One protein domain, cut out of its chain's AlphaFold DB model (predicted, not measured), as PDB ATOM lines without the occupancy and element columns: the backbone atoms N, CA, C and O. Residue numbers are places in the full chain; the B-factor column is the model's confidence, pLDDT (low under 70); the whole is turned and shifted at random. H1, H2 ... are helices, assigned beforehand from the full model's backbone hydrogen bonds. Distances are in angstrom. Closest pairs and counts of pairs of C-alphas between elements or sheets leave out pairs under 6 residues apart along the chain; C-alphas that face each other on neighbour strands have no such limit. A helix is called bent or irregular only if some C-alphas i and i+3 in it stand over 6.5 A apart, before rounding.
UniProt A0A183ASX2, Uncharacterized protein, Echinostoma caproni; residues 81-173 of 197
ATOM      1  N   GLY A  81     150.215 132.203 128.239       71.94
ATOM      2  CA  GLY A  81     151.205 132.987 127.525       71.94
ATOM      3  C   GLY A  81     150.861 134.478 127.415       71.94
ATOM      4  O   GLY A  81     151.754 135.325 127.441       71.94
ATOM      5  N   LEU A  82     149.569 134.823 127.393       77.12
ATOM      6  CA  LEU A  82     149.087 136.207 127.337       77.12
ATOM      7  C   LEU A  82     149.372 136.996 128.628       77.12
ATOM      8  O   LEU A  82     149.317 138.223 128.605       77.12
ATOM      9  N   LEU A  83     149.746 136.337 129.735       76.94
ATOM     10  CA  LEU A  83     150.199 137.031 130.944       76.94
ATOM     11  C   LEU A  83     151.430 137.908 130.672       76.94
ATOM     12  O   LEU A  83     151.533 138.987 131.251       76.94
ATOM     13  N   SER A  84     152.318 137.505 129.755       76.44
ATOM     14  CA  SER A  84     153.469 138.327 129.343       76.44
ATOM     15  C   SER A  84     153.054 139.669 128.738       76.44
ATOM     16  O   SER A  84     153.695 140.686 129.006       76.44
ATOM     17  N   VAL A  85     151.940 139.699 127.997       79.19
ATOM     18  CA  VAL A  85     151.338 140.930 127.472       79.19
ATOM     19  C   VAL A  85     150.876 141.808 128.631       79.19
ATOM     20  O   VAL A  85     151.264 142.974 128.702       79.19
ATOM     21  N   SER A  86     150.100 141.251 129.567       77.31
ATOM     22  CA  SER A  86     149.615 141.969 130.753       77.31
ATOM     23  C   SER A  86     150.760 142.595 131.545       77.31
ATOM     24  O   SER A  86     150.743 143.798 131.794       77.31
ATOM     25  N   PHE A  87     151.777 141.803 131.892       77.31
ATOM     26  CA  PHE A  87     152.944 142.275 132.637       77.31
ATOM     27  C   PHE A  87     153.717 143.351 131.868       77.31
ATOM     28  O   PHE A  87     154.005 144.399 132.438       77.31
ATOM     29  N   THR A  88     153.966 143.158 130.568       78.62
ATOM     30  CA  THR A  88     154.664 144.154 129.736       78.62
ATOM     31  C   THR A  88     153.933 145.495 129.713       78.62
ATOM     32  O   THR A  88     154.560 146.535 129.891       78.62
ATOM     33  N   PHE A  89     152.608 145.490 129.535       78.81
ATOM     34  CA  PHE A  89     151.807 146.718 129.488       78.81
ATOM     35  C   PHE A  89     151.682 147.401 130.857       78.81
ATOM     36  O   PHE A  89     151.670 148.627 130.922       78.81
ATOM     37  N   ILE A  90     151.626 146.627 131.946       78.69
ATOM     38  CA  ILE A  90     151.642 147.161 133.315       78.69
ATOM     39  C   ILE A  90     152.995 147.827 133.609       78.69
ATOM     40  O   ILE A  90     153.019 148.986 134.020       78.69
ATOM     41  N   CYS A  91     154.115 147.148 133.340       74.12
ATOM     42  CA  CYS A  91     155.460 147.689 133.561       74.12
ATOM     43  C   CYS A  91     155.742 148.925 132.690       74.12
ATOM     44  O   CYS A  91     156.273 149.919 133.186       74.12
ATOM     45  N   SER A  92     155.306 148.930 131.425       69.31
ATOM     46  CA  SER A  92     155.428 150.090 130.529       69.31
ATOM     47  C   SER A  92     154.390 151.195 130.777       69.31
ATOM     48  O   SER A  92     154.291 152.128 129.982       69.31
ATOM     49  N   HIS A  93     153.595 151.102 131.855       70.69
ATOM     50  CA  HIS A  93     152.549 152.065 132.236       70.69
ATOM     51  C   HIS A  93     151.507 152.341 131.125       70.69
ATOM     52  O   HIS A  93     150.797 153.350 131.133       70.69
ATOM     53  N   THR A  94     151.374 151.420 130.169       66.81
ATOM     54  CA  THR A  94     150.480 151.543 129.015       66.81
ATOM     55  C   THR A  94     149.108 150.956 129.347       66.81
ATOM     56  O   THR A  94     148.982 149.902 129.970       66.81
ATOM     57  N   ARG A  95     148.023 151.618 128.921       63.81
ATOM     58  CA  ARG A  95     146.648 151.190 129.240       63.81
ATOM     59  C   ARG A  95     146.275 149.860 128.564       63.81
ATOM     60  O   ARG A  95     145.664 149.871 127.502       63.81
ATOM     61  N   TYR A  96     146.519 148.732 129.231       61.12
ATOM     62  CA  TYR A  96     146.151 147.374 128.784       61.12
ATOM     63  C   TYR A  96     144.690 147.238 128.288       61.12
ATOM     64  O   TYR A  96     144.412 146.506 127.341       61.12
ATOM     65  N   SER A  97     143.758 148.012 128.862       58.53
ATOM     66  CA  SER A  97     142.335 148.060 128.472       58.53
ATOM     67  C   SER A  97     142.081 148.332 126.977       58.53
ATOM     68  O   SER A  97     141.084 147.853 126.426       58.53
ATOM     69  N   ILE A  98     142.979 149.052 126.284       61.41
ATOM     70  CA  ILE A  98     142.823 149.329 124.841       61.41
ATOM     71  C   ILE A  98     142.747 148.037 124.021       61.41
ATOM     72  O   ILE A  98     142.002 147.966 123.048       61.41
ATOM     73  N   LEU A  99     143.456 146.994 124.456       63.81
ATOM     74  CA  LEU A  99     143.556 145.733 123.733       63.81
ATOM     75  C   LEU A  99     142.254 144.916 123.767       63.81
ATOM     76  O   LEU A  99     141.993 144.179 122.827       63.81
ATOM     77  N   TYR A 100     141.424 145.074 124.807       61.66
ATOM     78  CA  TYR A 100     140.139 144.366 124.975       61.66
ATOM     79  C   TYR A 100     138.932 145.135 124.434       61.66
ATOM     80  O   TYR A 100     137.802 144.655 124.508       61.66
ATOM     81  N   THR A 101     139.159 146.350 123.934       61.44
ATOM     82  CA  THR A 101     138.117 147.266 123.448       61.44
ATOM     83  C   THR A 101     138.307 147.662 121.983       61.44
ATOM     84  O   THR A 101     137.523 148.455 121.455       61.44
ATOM     85  N   ALA A 102     139.325 147.092 121.325       61.12
ATOM     86  CA  ALA A 102     139.750 147.423 119.967       61.12
ATOM     87  C   ALA A 102     138.819 146.883 118.865       61.12
ATOM     88  O   ALA A 102     138.868 147.379 117.746       61.12
ATOM     89  N   GLY A 103     137.978 145.881 119.155       61.56
ATOM     90  CA  GLY A 103     136.988 145.363 118.198       61.56
ATOM     91  C   GLY A 103     137.521 144.392 117.129       61.56
ATOM     92  O   GLY A 103     136.771 144.036 116.226       61.56
ATOM     93  N   TYR A 104     138.770 143.919 117.245       65.50
ATOM     94  CA  TYR A 104     139.408 142.952 116.329       65.50
ATOM     95  C   TYR A 104     139.582 141.548 116.954       65.50
ATOM     96  O   TYR A 104     140.709 141.183 117.296       65.50
ATOM     97  N   PRO A 105     138.527 140.747 117.214       62.41
ATOM     98  CA  PRO A 105     138.668 139.412 117.829       62.41
ATOM     99  C   PRO A 105     139.587 138.473 117.027       62.41
ATOM    100  O   PRO A 105     140.328 137.691 117.617       62.41
ATOM    101  N   TYR A 106     139.596 138.636 115.702       65.06
ATOM    102  CA  TYR A 106     140.502 138.003 114.745       65.06
ATOM    103  C   TYR A 106     140.856 139.027 113.655       65.06
ATOM    104  O   TYR A 106     140.140 140.020 113.495       65.06
ATOM    105  N   PHE A 107     141.937 138.791 112.909       70.31
ATOM    106  CA  PHE A 107     142.206 139.525 111.667       70.31
ATOM    107  C   PHE A 107     141.385 138.918 110.526       70.31
ATOM    108  O   PHE A 107     141.178 137.705 110.505       70.31
ATOM    109  N   LEU A 108     140.894 139.759 109.612       68.31
ATOM    110  CA  LEU A 108     140.104 139.299 108.462       68.31
ATOM    111  C   LEU A 108     140.997 138.654 107.393       68.31
ATOM    112  O   LEU A 108     140.644 137.621 106.831       68.31
ATOM    113  N   ASP A 109     142.174 139.237 107.162       71.38
ATOM    114  CA  ASP A 109     143.207 138.659 106.304       71.38
ATOM    115  C   ASP A 109     143.932 137.488 107.001       71.38
ATOM    116  O   ASP A 109     144.203 137.559 108.208       71.38
ATOM    117  N   PRO A 110     144.319 136.429 106.263       69.44
ATOM    118  CA  PRO A 110     145.045 135.290 106.817       69.44
ATOM    119  C   PRO A 110     146.480 135.674 107.212       69.44
ATOM    120  O   PRO A 110     147.406 135.652 106.401       69.44
ATOM    121  N   VAL A 111     146.683 135.982 108.495       74.50
ATOM    122  CA  VAL A 111     148.010 136.223 109.076       74.50
ATOM    123  C   VAL A 111     148.612 134.905 109.562       74.50
ATOM    124  O   VAL A 111     148.197 134.360 110.586       74.50
ATOM    125  N   THR A 112     149.635 134.407 108.866       79.25
ATOM    126  CA  THR A 112     150.511 133.361 109.411       79.25
ATOM    127  C   THR A 112     151.577 133.992 110.304       79.25
ATOM    128  O   THR A 112     152.089 135.078 110.027       79.25
ATOM    129  N   LEU A 113     151.950 133.313 111.391       72.62
ATOM    130  CA  LEU A 113     152.956 133.844 112.315       72.62
ATOM    131  C   LEU A 113     154.391 133.794 111.752       72.62
ATOM    132  O   LEU A 113     155.244 134.541 112.224       72.62
ATOM    133  N   SER A 114     154.655 133.004 110.702       78.06
ATOM    134  CA  SER A 114     155.883 133.140 109.905       78.06
ATOM    135  C   SER A 114     155.910 134.473 109.155       78.06
ATOM    136  O   SER A 114     156.895 135.197 109.245       78.06
ATOM    137  N   PHE A 115     154.807 134.858 108.504       80.88
ATOM    138  CA  PHE A 115     154.707 136.152 107.829       80.88
ATOM    139  C   PHE A 115     154.775 137.324 108.821       80.88
ATOM    140  O   PHE A 115     155.441 138.315 108.545       80.88
ATOM    141  N   TRP A 116     154.206 137.179 110.025       82.12
ATOM    142  CA  TRP A 116     154.397 138.151 111.113       82.12
ATOM    143  C   TRP A 116     155.862 138.292 111.554       82.12
ATOM    144  O   TRP A 116     156.324 139.398 111.826       82.12
ATOM    145  N   ARG A 117     156.595 137.177 111.663       79.31
ATOM    146  CA  ARG A 117     158.017 137.180 112.034       79.31
ATOM    147  C   ARG A 117     158.867 137.883 110.974       79.31
ATOM    148  O   ARG A 117     159.755 138.648 111.344       79.31
ATOM    149  N   ASP A 118     158.588 137.608 109.702       82.75
ATOM    150  CA  ASP A 118     159.443 137.991 108.575       82.75
ATOM    151  C   ASP A 118     159.120 139.398 108.026       82.75
ATOM    152  O   ASP A 118     160.042 140.134 107.685       82.75
ATOM    153  N   ASP A 119     157.845 139.815 108.000       83.44
ATOM    154  CA  ASP A 119     157.406 141.158 107.574       83.44
ATOM    155  C   ASP A 119     156.209 141.668 108.407       83.44
ATOM    156  O   ASP A 119     155.083 141.854 107.929       83.44
ATOM    157  N   TYR A 120     156.457 141.935 109.695       83.56
ATOM    158  CA  TYR A 120     155.451 142.525 110.594       83.56
ATOM    159  C   TYR A 120     154.909 143.875 110.078       83.56
ATOM    160  O   TYR A 120     153.770 144.247 110.370       83.56
ATOM    161  N   THR A 121     155.713 144.611 109.302       83.50
ATOM    162  CA  THR A 121     155.380 145.918 108.726       83.50
ATOM    163  C   THR A 121     154.272 145.837 107.683       83.50
ATOM    164  O   THR A 121     153.305 146.601 107.767       83.50
ATOM    165  N   ALA A 122     154.356 144.902 106.733       81.94
ATOM    166  CA  ALA A 122     153.292 144.672 105.763       81.94
ATOM    167  C   ALA A 122     152.014 144.169 106.440       81.94
ATOM    168  O   ALA A 122     150.926 144.635 106.096       81.94
ATOM    169  N   VAL A 123     152.134 143.289 107.442       80.00
ATOM    170  CA  VAL A 123     150.967 142.800 108.188       80.00
ATOM    171  C   VAL A 123     150.262 143.940 108.926       80.00
ATOM    172  O   VAL A 123     149.044 144.073 108.815       80.00
ATOM    173  N   ILE A 124     151.003 144.808 109.624       80.25
ATOM    174  CA  ILE A 124     150.410 145.959 110.316       80.25
ATOM    175  C   ILE A 124     149.750 146.934 109.345       80.25
ATOM    176  O   ILE A 124     148.637 147.377 109.625       80.25
ATOM    177  N   ARG A 125     150.366 147.211 108.187       81.50
ATOM    178  CA  ARG A 125     149.737 148.029 107.141       81.50
ATOM    179  C   ARG A 125     148.382 147.445 106.729       81.50
ATOM    180  O   ARG A 125     147.389 148.169 106.752       81.50
ATOM    181  N   ASN A 126     148.317 146.147 106.431       77.25
ATOM    182  CA  ASN A 126     147.069 145.486 106.038       77.25
ATOM    183  C   ASN A 126     146.007 145.563 107.152       77.25
ATOM    184  O   ASN A 126     144.880 145.980 106.891       77.25
ATOM    185  N   ILE A 127     146.378 145.277 108.407       73.44
ATOM    186  CA  ILE A 127     145.470 145.383 109.564       73.44
ATOM    187  C   ILE A 127     144.928 146.812 109.722       73.44
ATOM    188  O   ILE A 127     143.740 146.980 109.980       73.44
ATOM    189  N   THR A 128     145.751 147.851 109.535       70.88
ATOM    190  CA  THR A 128     145.296 149.250 109.674       70.88
ATOM    191  C   THR A 128     144.291 149.706 108.614       70.88
ATOM    192  O   THR A 128     143.654 150.740 108.805       70.88
ATOM    193  N   HIS A 129     144.116 148.950 107.525       71.19
ATOM    194  CA  HIS A 129     143.082 149.204 106.518       71.19
ATOM    195  C   HIS A 129     141.768 148.444 106.783       71.19
ATOM    196  O   HIS A 129     140.771 148.715 106.112       71.19
ATOM    197  N   GLN A 130     141.727 147.521 107.752       68.19
ATOM    198  CA  GLN A 130     140.508 146.792 108.110       68.19
ATOM    199  C   GLN A 130     139.590 147.667 108.979       68.19
ATOM    200  O   GLN A 130     140.029 148.289 109.943       68.19
ATOM    201  N   VAL A 131     138.290 147.681 108.679       67.62
ATOM    202  CA  VAL A 131     137.274 148.227 109.593       67.62
ATOM    203  C   VAL A 131     137.102 147.239 110.761       67.62
ATOM    204  O   VAL A 131     136.998 146.037 110.498       67.62
ATOM    205  N   PRO A 132     137.048 147.686 112.033       66.88
ATOM    206  CA  PRO A 132     136.770 146.799 113.161       66.88
ATOM    207  C   PRO A 132     135.476 146.011 112.933       66.88
ATOM    208  O   PRO A 132     134.433 146.599 112.648       66.88
ATOM    209  N   SER A 133     135.518 144.685 113.094       67.50
ATOM    210  CA  SER A 133     134.334 143.835 112.885       67.50
ATOM    211  C   SER A 133     133.254 144.036 113.951       67.50
ATOM    212  O   SER A 133     132.118 143.609 113.767       67.50
ATOM    213  N   HIS A 134     133.606 144.684 115.065       66.69
ATOM    214  CA  HIS A 134     132.709 145.032 116.160       66.69
ATOM    215  C   HIS A 134     132.905 146.503 116.563       66.69
ATOM    216  O   HIS A 134     134.031 147.006 116.483       66.69
ATOM    217  N   PRO A 135     131.859 147.193 117.062       67.44
ATOM    218  CA  PRO A 135     131.980 148.569 117.529       67.44
ATOM    219  C   PRO A 135     133.081 148.727 118.595       67.44
ATOM    220  O   PRO A 135     133.128 147.928 119.544       67.44
ATOM    221  N   PRO A 136     133.935 149.766 118.506       63.00
ATOM    222  CA  PRO A 136     134.899 150.081 119.554       63.00
ATOM    223  C   PRO A 136     134.219 150.231 120.921       63.00
ATOM    224  O   PRO A 136     133.086 150.704 121.004       63.00
ATOM    225  N   LYS A 137     134.936 149.888 122.000       63.28
ATOM    226  CA  LYS A 137     134.439 149.804 123.397       63.28
ATOM    227  C   LYS A 137     133.610 148.554 123.738       63.28
ATOM    228  O   LYS A 137     133.309 148.356 124.916       63.28
ATOM    229  N   THR A 138     133.320 147.667 122.783       64.94
ATOM    230  CA  THR A 138     132.819 146.314 123.096       64.94
ATOM    231  C   THR A 138     133.931 145.509 123.777       64.94
ATOM    232  O   THR A 138     135.029 145.427 123.232       64.94
ATOM    233  N   ARG A 139     133.678 144.920 124.958       62.12
ATOM    234  CA  ARG A 139     134.665 144.060 125.640       62.12
ATOM    235  C   ARG A 139     134.688 142.679 124.989       62.12
ATOM    236  O   ARG A 139     133.746 141.914 125.177       62.12
ATOM    237  N   LEU A 140     135.753 142.355 124.262       63.66
ATOM    238  CA  LEU A 140     135.931 141.059 123.600       63.66
ATOM    239  C   LEU A 140     137.273 140.428 123.990       63.66
ATOM    240  O   LEU A 140     138.214 141.121 124.372       63.66
ATOM    241  N   VAL A 141     137.362 139.097 123.915       63.88
ATOM    242  CA  VAL A 141     138.622 138.371 124.123       63.88
ATOM    243  C   VAL A 141     139.279 138.138 122.766       63.88
ATOM    244  O   VAL A 141     138.725 137.477 121.893       63.88
ATOM    245  N   HIS A 142     140.477 138.683 122.600       69.69
ATOM    246  CA  HIS A 142     141.195 138.759 121.328       69.69
ATOM    247  C   HIS A 142     142.251 137.643 121.208       69.69
ATOM    248  O   HIS A 142     143.430 137.924 121.057       69.69
ATOM    249  N   VAL A 143     141.863 136.367 121.351       61.22
ATOM    250  CA  VAL A 143     142.789 135.247 121.673       61.22
ATOM    251  C   VAL A 143     144.064 135.200 120.810       61.22
ATOM    252  O   VAL A 143     145.146 134.981 121.352       61.22
ATOM    253  N   HIS A 144     143.961 135.434 119.497       66.06
ATOM    254  CA  HIS A 144     145.116 135.421 118.585       66.06
ATOM    255  C   HIS A 144     145.631 136.817 118.209       66.06
ATOM    256  O   HIS A 144     146.840 137.022 118.130       66.06
ATOM    257  N   SER A 145     144.743 137.793 118.012       74.19
ATOM    258  CA  SER A 145     145.126 139.160 117.638       74.19
ATOM    259  C   SER A 145     145.746 139.953 118.796       74.19
ATOM    260  O   SER A 145     146.564 140.830 118.540       74.19
ATOM    261  N   LEU A 146     145.437 139.628 120.059       77.50
ATOM    262  CA  LEU A 146     145.956 140.304 121.258       77.50
ATOM    263  C   LEU A 146     147.485 140.301 121.315       77.50
ATOM    264  O   LEU A 146     148.091 141.354 121.491       77.50
ATOM    265  N   ALA A 147     148.100 139.128 121.153       78.88
ATOM    266  CA  ALA A 147     149.551 138.975 121.224       78.88
ATOM    267  C   ALA A 147     150.267 139.720 120.084       78.88
ATOM    268  O   ALA A 147     151.331 140.296 120.291       78.88
ATOM    269  N   LEU A 148     149.656 139.751 118.897       81.44
ATOM    270  CA  LEU A 148     150.212 140.391 117.705       81.44
ATOM    271  C   LEU A 148     150.054 141.922 117.765       81.44
ATOM    272  O   LEU A 148     151.019 142.656 117.568       81.44
ATOM    273  N   LEU A 149     148.881 142.427 118.161       80.88
ATOM    274  CA  LEU A 149     148.676 143.855 118.437       80.88
ATOM    275  C   LEU A 149     149.608 144.352 119.554       80.88
ATOM    276  O   LEU A 149     150.175 145.438 119.442       80.88
ATOM    277  N   ALA A 150     149.815 143.545 120.597       82.56
ATOM    278  CA  ALA A 150     150.771 143.839 121.655       82.56
ATOM    279  C   ALA A 150     152.223 143.901 121.156       82.56
ATOM    280  O   ALA A 150     152.916 144.865 121.471       82.56
ATOM    281  N   ASP A 151     152.672 142.928 120.355       85.31
ATOM    282  CA  ASP A 151     154.013 142.923 119.753       85.31
ATOM    283  C   ASP A 151     154.252 144.158 118.875       85.31
ATOM    284  O   ASP A 151     155.291 144.807 118.988       85.31
ATOM    285  N   ALA A 152     153.264 144.564 118.076       85.25
ATOM    286  CA  ALA A 152     153.361 145.774 117.264       85.25
ATOM    287  C   ALA A 152     153.389 147.073 118.090       85.25
ATOM    288  O   ALA A 152     154.118 148.002 117.739       85.25
ATOM    289  N   ILE A 153     152.631 147.149 119.190       85.44
ATOM    290  CA  ILE A 153     152.682 148.295 120.111       85.44
ATOM    291  C   ILE A 153     154.048 148.362 120.800       85.44
ATOM    292  O   ILE A 153     154.656 149.429 120.803       85.44
ATOM    293  N   VAL A 154     154.565 147.242 121.322       86.38
ATOM    294  CA  VAL A 154     155.879 147.210 121.985       86.38
ATOM    295  C   VAL A 154     156.985 147.612 121.013       86.38
ATOM    296  O   VAL A 154     157.720 148.540 121.324       86.38
ATOM    297  N   ARG A 155     157.041 147.048 119.798       87.81
ATOM    298  CA  ARG A 155     158.025 147.451 118.770       87.81
ATOM    299  C   ARG A 155     157.970 148.939 118.415       87.81
ATOM    300  O   ARG A 155     158.983 149.507 118.016       87.81
ATOM    301  N   LYS A 156     156.795 149.571 118.513       86.25
ATOM    302  CA  LYS A 156     156.602 150.996 118.202       86.25
ATOM    303  C   LYS A 156     156.948 151.926 119.372       86.25
ATOM    304  O   LYS A 156     157.318 153.070 119.125       86.25
ATOM    305  N   VAL A 157     156.788 151.464 120.613       86.38
ATOM    306  CA  VAL A 157     157.008 152.256 121.838       86.38
ATOM    307  C   VAL A 157     158.411 152.049 122.417       86.38
ATOM    308  O   VAL A 157     158.983 152.987 122.965       86.38
ATOM    309  N   ASP A 158     158.977 150.848 122.296       86.50
ATOM    310  CA  ASP A 158     160.321 150.527 122.771       86.50
ATOM    311  C   ASP A 158     161.395 151.257 121.941       86.50
ATOM    312  O   ASP A 158     161.468 151.032 120.731       86.50
ATOM    313  N   PRO A 159     162.282 152.069 122.552       87.31
ATOM    314  CA  PRO A 159     163.336 152.784 121.826       87.31
ATOM    315  C   PRO A 159     164.355 151.876 121.122       87.31
ATOM    316  O   PRO A 159     165.018 152.317 120.188       87.31
ATOM    317  N   LYS A 160     164.498 150.616 121.563       89.88
ATOM    318  CA  LYS A 160     165.339 149.610 120.890       89.88
ATOM    319  C   LYS A 160     164.587 148.844 119.785       89.88
ATOM    320  O   LYS A 160     165.176 147.967 119.161       89.88
ATOM    321  N   HIS A 161     163.298 149.129 119.568       86.56
ATOM    322  CA  HIS A 161     162.405 148.430 118.635       86.56
ATOM    323  C   HIS A 161     162.376 146.894 118.803       86.56
ATOM    324  O   HIS A 161     162.166 146.151 117.839       86.56
ATOM    325  N   ARG A 162     162.572 146.400 120.035       88.31
ATOM    326  CA  ARG A 162     162.539 144.967 120.366       88.31
ATOM    327  C   ARG A 162     161.149 144.374 120.144       88.31
ATOM    328  O   ARG A 162     160.127 145.055 120.221       88.31
ATOM    329  N   THR A 163     161.111 143.060 119.933       88.06
ATOM    330  CA  THR A 163     159.857 142.295 119.980       88.06
ATOM    331  C   THR A 163     159.316 142.249 121.413       88.06
ATOM    332  O   THR A 163     160.092 142.343 122.369       88.06
ATOM    333  N   LEU A 164     158.009 142.029 121.583       85.00
ATOM    334  CA  LEU A 164     157.377 141.798 122.892       85.00
ATOM    335  C   LEU A 164     158.111 140.712 123.691       85.00
ATOM    336  O   LEU A 164     158.327 140.879 124.886       85.00
ATOM    337  N   ALA A 165     158.529 139.630 123.029       82.94
ATOM    338  CA  ALA A 165     159.284 138.555 123.663       82.94
ATOM    339  C   ALA A 165     160.646 139.030 124.194       82.94
ATOM    340  O   ALA A 165     160.947 138.805 125.361       82.94
ATOM    341  N   HIS A 166     161.452 139.724 123.381       84.19
ATOM    342  CA  HIS A 166     162.757 140.242 123.816       84.19
ATOM    343  C   HIS A 166     162.615 141.280 124.937       84.19
ATOM    344  O   HIS A 166     163.338 141.207 125.926       84.19
ATOM    345  N   TYR A 167     161.653 142.201 124.817       85.38
ATOM    346  CA  TYR A 167     161.357 143.186 125.858       85.38
ATOM    347  C   TYR A 167     160.968 142.502 127.177       85.38
ATOM    348  O   TYR A 167     161.546 142.792 128.220       85.38
ATOM    349  N   PHE A 168     160.034 141.548 127.136       83.44
ATOM    350  CA  PHE A 168     159.613 140.796 128.318       83.44
ATOM    351  C   PHE A 168     160.776 140.007 128.945       83.44
ATOM    352  O   PHE A 168     160.891 139.946 130.170       83.44
ATOM    353  N   MET A 169     161.668 139.434 128.128       82.38
ATOM    354  CA  MET A 169     162.858 138.742 128.628       82.38
ATOM    355  C   MET A 169     163.827 139.684 129.348       82.38
ATOM    356  O   MET A 169     164.206 139.400 130.485       82.38
ATOM    357  N   GLU A 170     164.202 140.793 128.704       85.25
ATOM    358  CA  GLU A 170     165.182 141.757 129.217       85.25
ATOM    359  C   GLU A 170     164.681 142.521 130.450       85.25
ATOM    360  O   GLU A 170     165.421 142.662 131.419       85.25
ATOM    361  N   GLU A 171     163.436 143.002 130.426       84.06
ATOM    362  CA  GLU A 171     162.920 143.946 131.426       84.06
ATOM    363  C   GLU A 171     162.168 143.259 132.584       84.06
ATOM    364  O   GLU A 171     161.943 143.880 133.622       84.06
ATOM    365  N   ILE A 172     161.744 141.994 132.424       80.50
ATOM    366  CA  ILE A 172     160.866 141.305 133.393       80.50
ATOM    367  C   ILE A 172     161.407 139.925 133.787       80.50
ATOM    368  O   ILE A 172     161.640 139.681 134.970       80.50
ATOM    369  N   ALA A 173     161.633 139.012 132.839       76.12
ATOM    370  CA  ALA A 173     161.987 137.630 133.175       76.12
ATOM    371  C   ALA A 173     163.406 137.493 133.763       76.12
ATOM    372  O   ALA A 173     163.584 136.856 134.805       76.12
TER     373      ALA A 173
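What this domain is: This is residues 81 to 173 of the 197 residues of an uncharacterized protein of Echinostoma caproni (UniProt A0A183ASX2). H5, the longest helix, runs through the middle, with H1 and H6 packed on one side of it and the H3 and H4 pair more loosely on the other. Two long links, residues 101 to 112 and 129 to 144, loop past the end away from H6. The printed part has 93 residues and six named helices, H1 to H6 in chain order, with no named strand: all helix. It is compact, with a radius of gyration of the C-alphas of 13.0 A and spans of 35 by 29 by 22 A.

How they stand to each other: H1, residues 81 to 91, and H5, residues 145 to 157, are the hubs, touching three helices each. Their closest C-alphas, Val 85 and Ala 150, are 6.5 A apart; they run the same way at a shallow tilt of 33 degrees, only just short of steep, and H5 touches H1 with residues 146 to 150 alone. H2, residues 96 to 100, touches H1 only at the corner and only just, with 3 pairs of C-alphas within 8 A, the closest Phe 89 and Tyr 96 at 5.7 A. H3, residues 113 to 118, is close to but not clearly touching H4, residues 120 to 128; their closest C-alphas, Trp 116 and Val 123, are 6.5 A apart. H4 is likewise close to but not clearly touching H5, the closest C-alphas being Ile 124 and Ala 152 at 7.6 A. H6, residues 164 to 173, touches H5 about perpendicular at 75 degrees, with C-alphas Asp 151 and Leu 164 closest at 4.7 A; H5 does so with residues 150 to 155 alone. H6 also touches H1, with C-alphas Thr 88 and Phe 168 closest at 6.1 A. Every O i to N i+4 pair is within hydrogen-bond range in H3, H4 and H5, against 6 of 7 in H1, 5 of 6 in H6 and 0 of 1 in H2, which has 2 of 2 O i to N i+3 pairs within range.

Where its parts are: H1 begins at C-alpha 81 (151.205, 132.987, 127.525) and is 16.5 A long. H5 is 18.2 A long, H4 12.2 A, H3 8.6 A and H2 7.7 A. H6, 12.0 A long, ends at C-alpha 173 (161.987, 137.630, 133.175) and is only just irregular, with C-alphas 170 and 173 6.6 A apart.

The domain as a whole: The two C-alphas farthest apart, those of Pro 135 and Glu 170, are 35.9 A apart. The printed part has no cut; the links H2 to H3 and H4 to H5 are long. Mean pLDDT of the printed part is 75.2, with 31 residues under 70, among them 94 to 106 and 130 to 144.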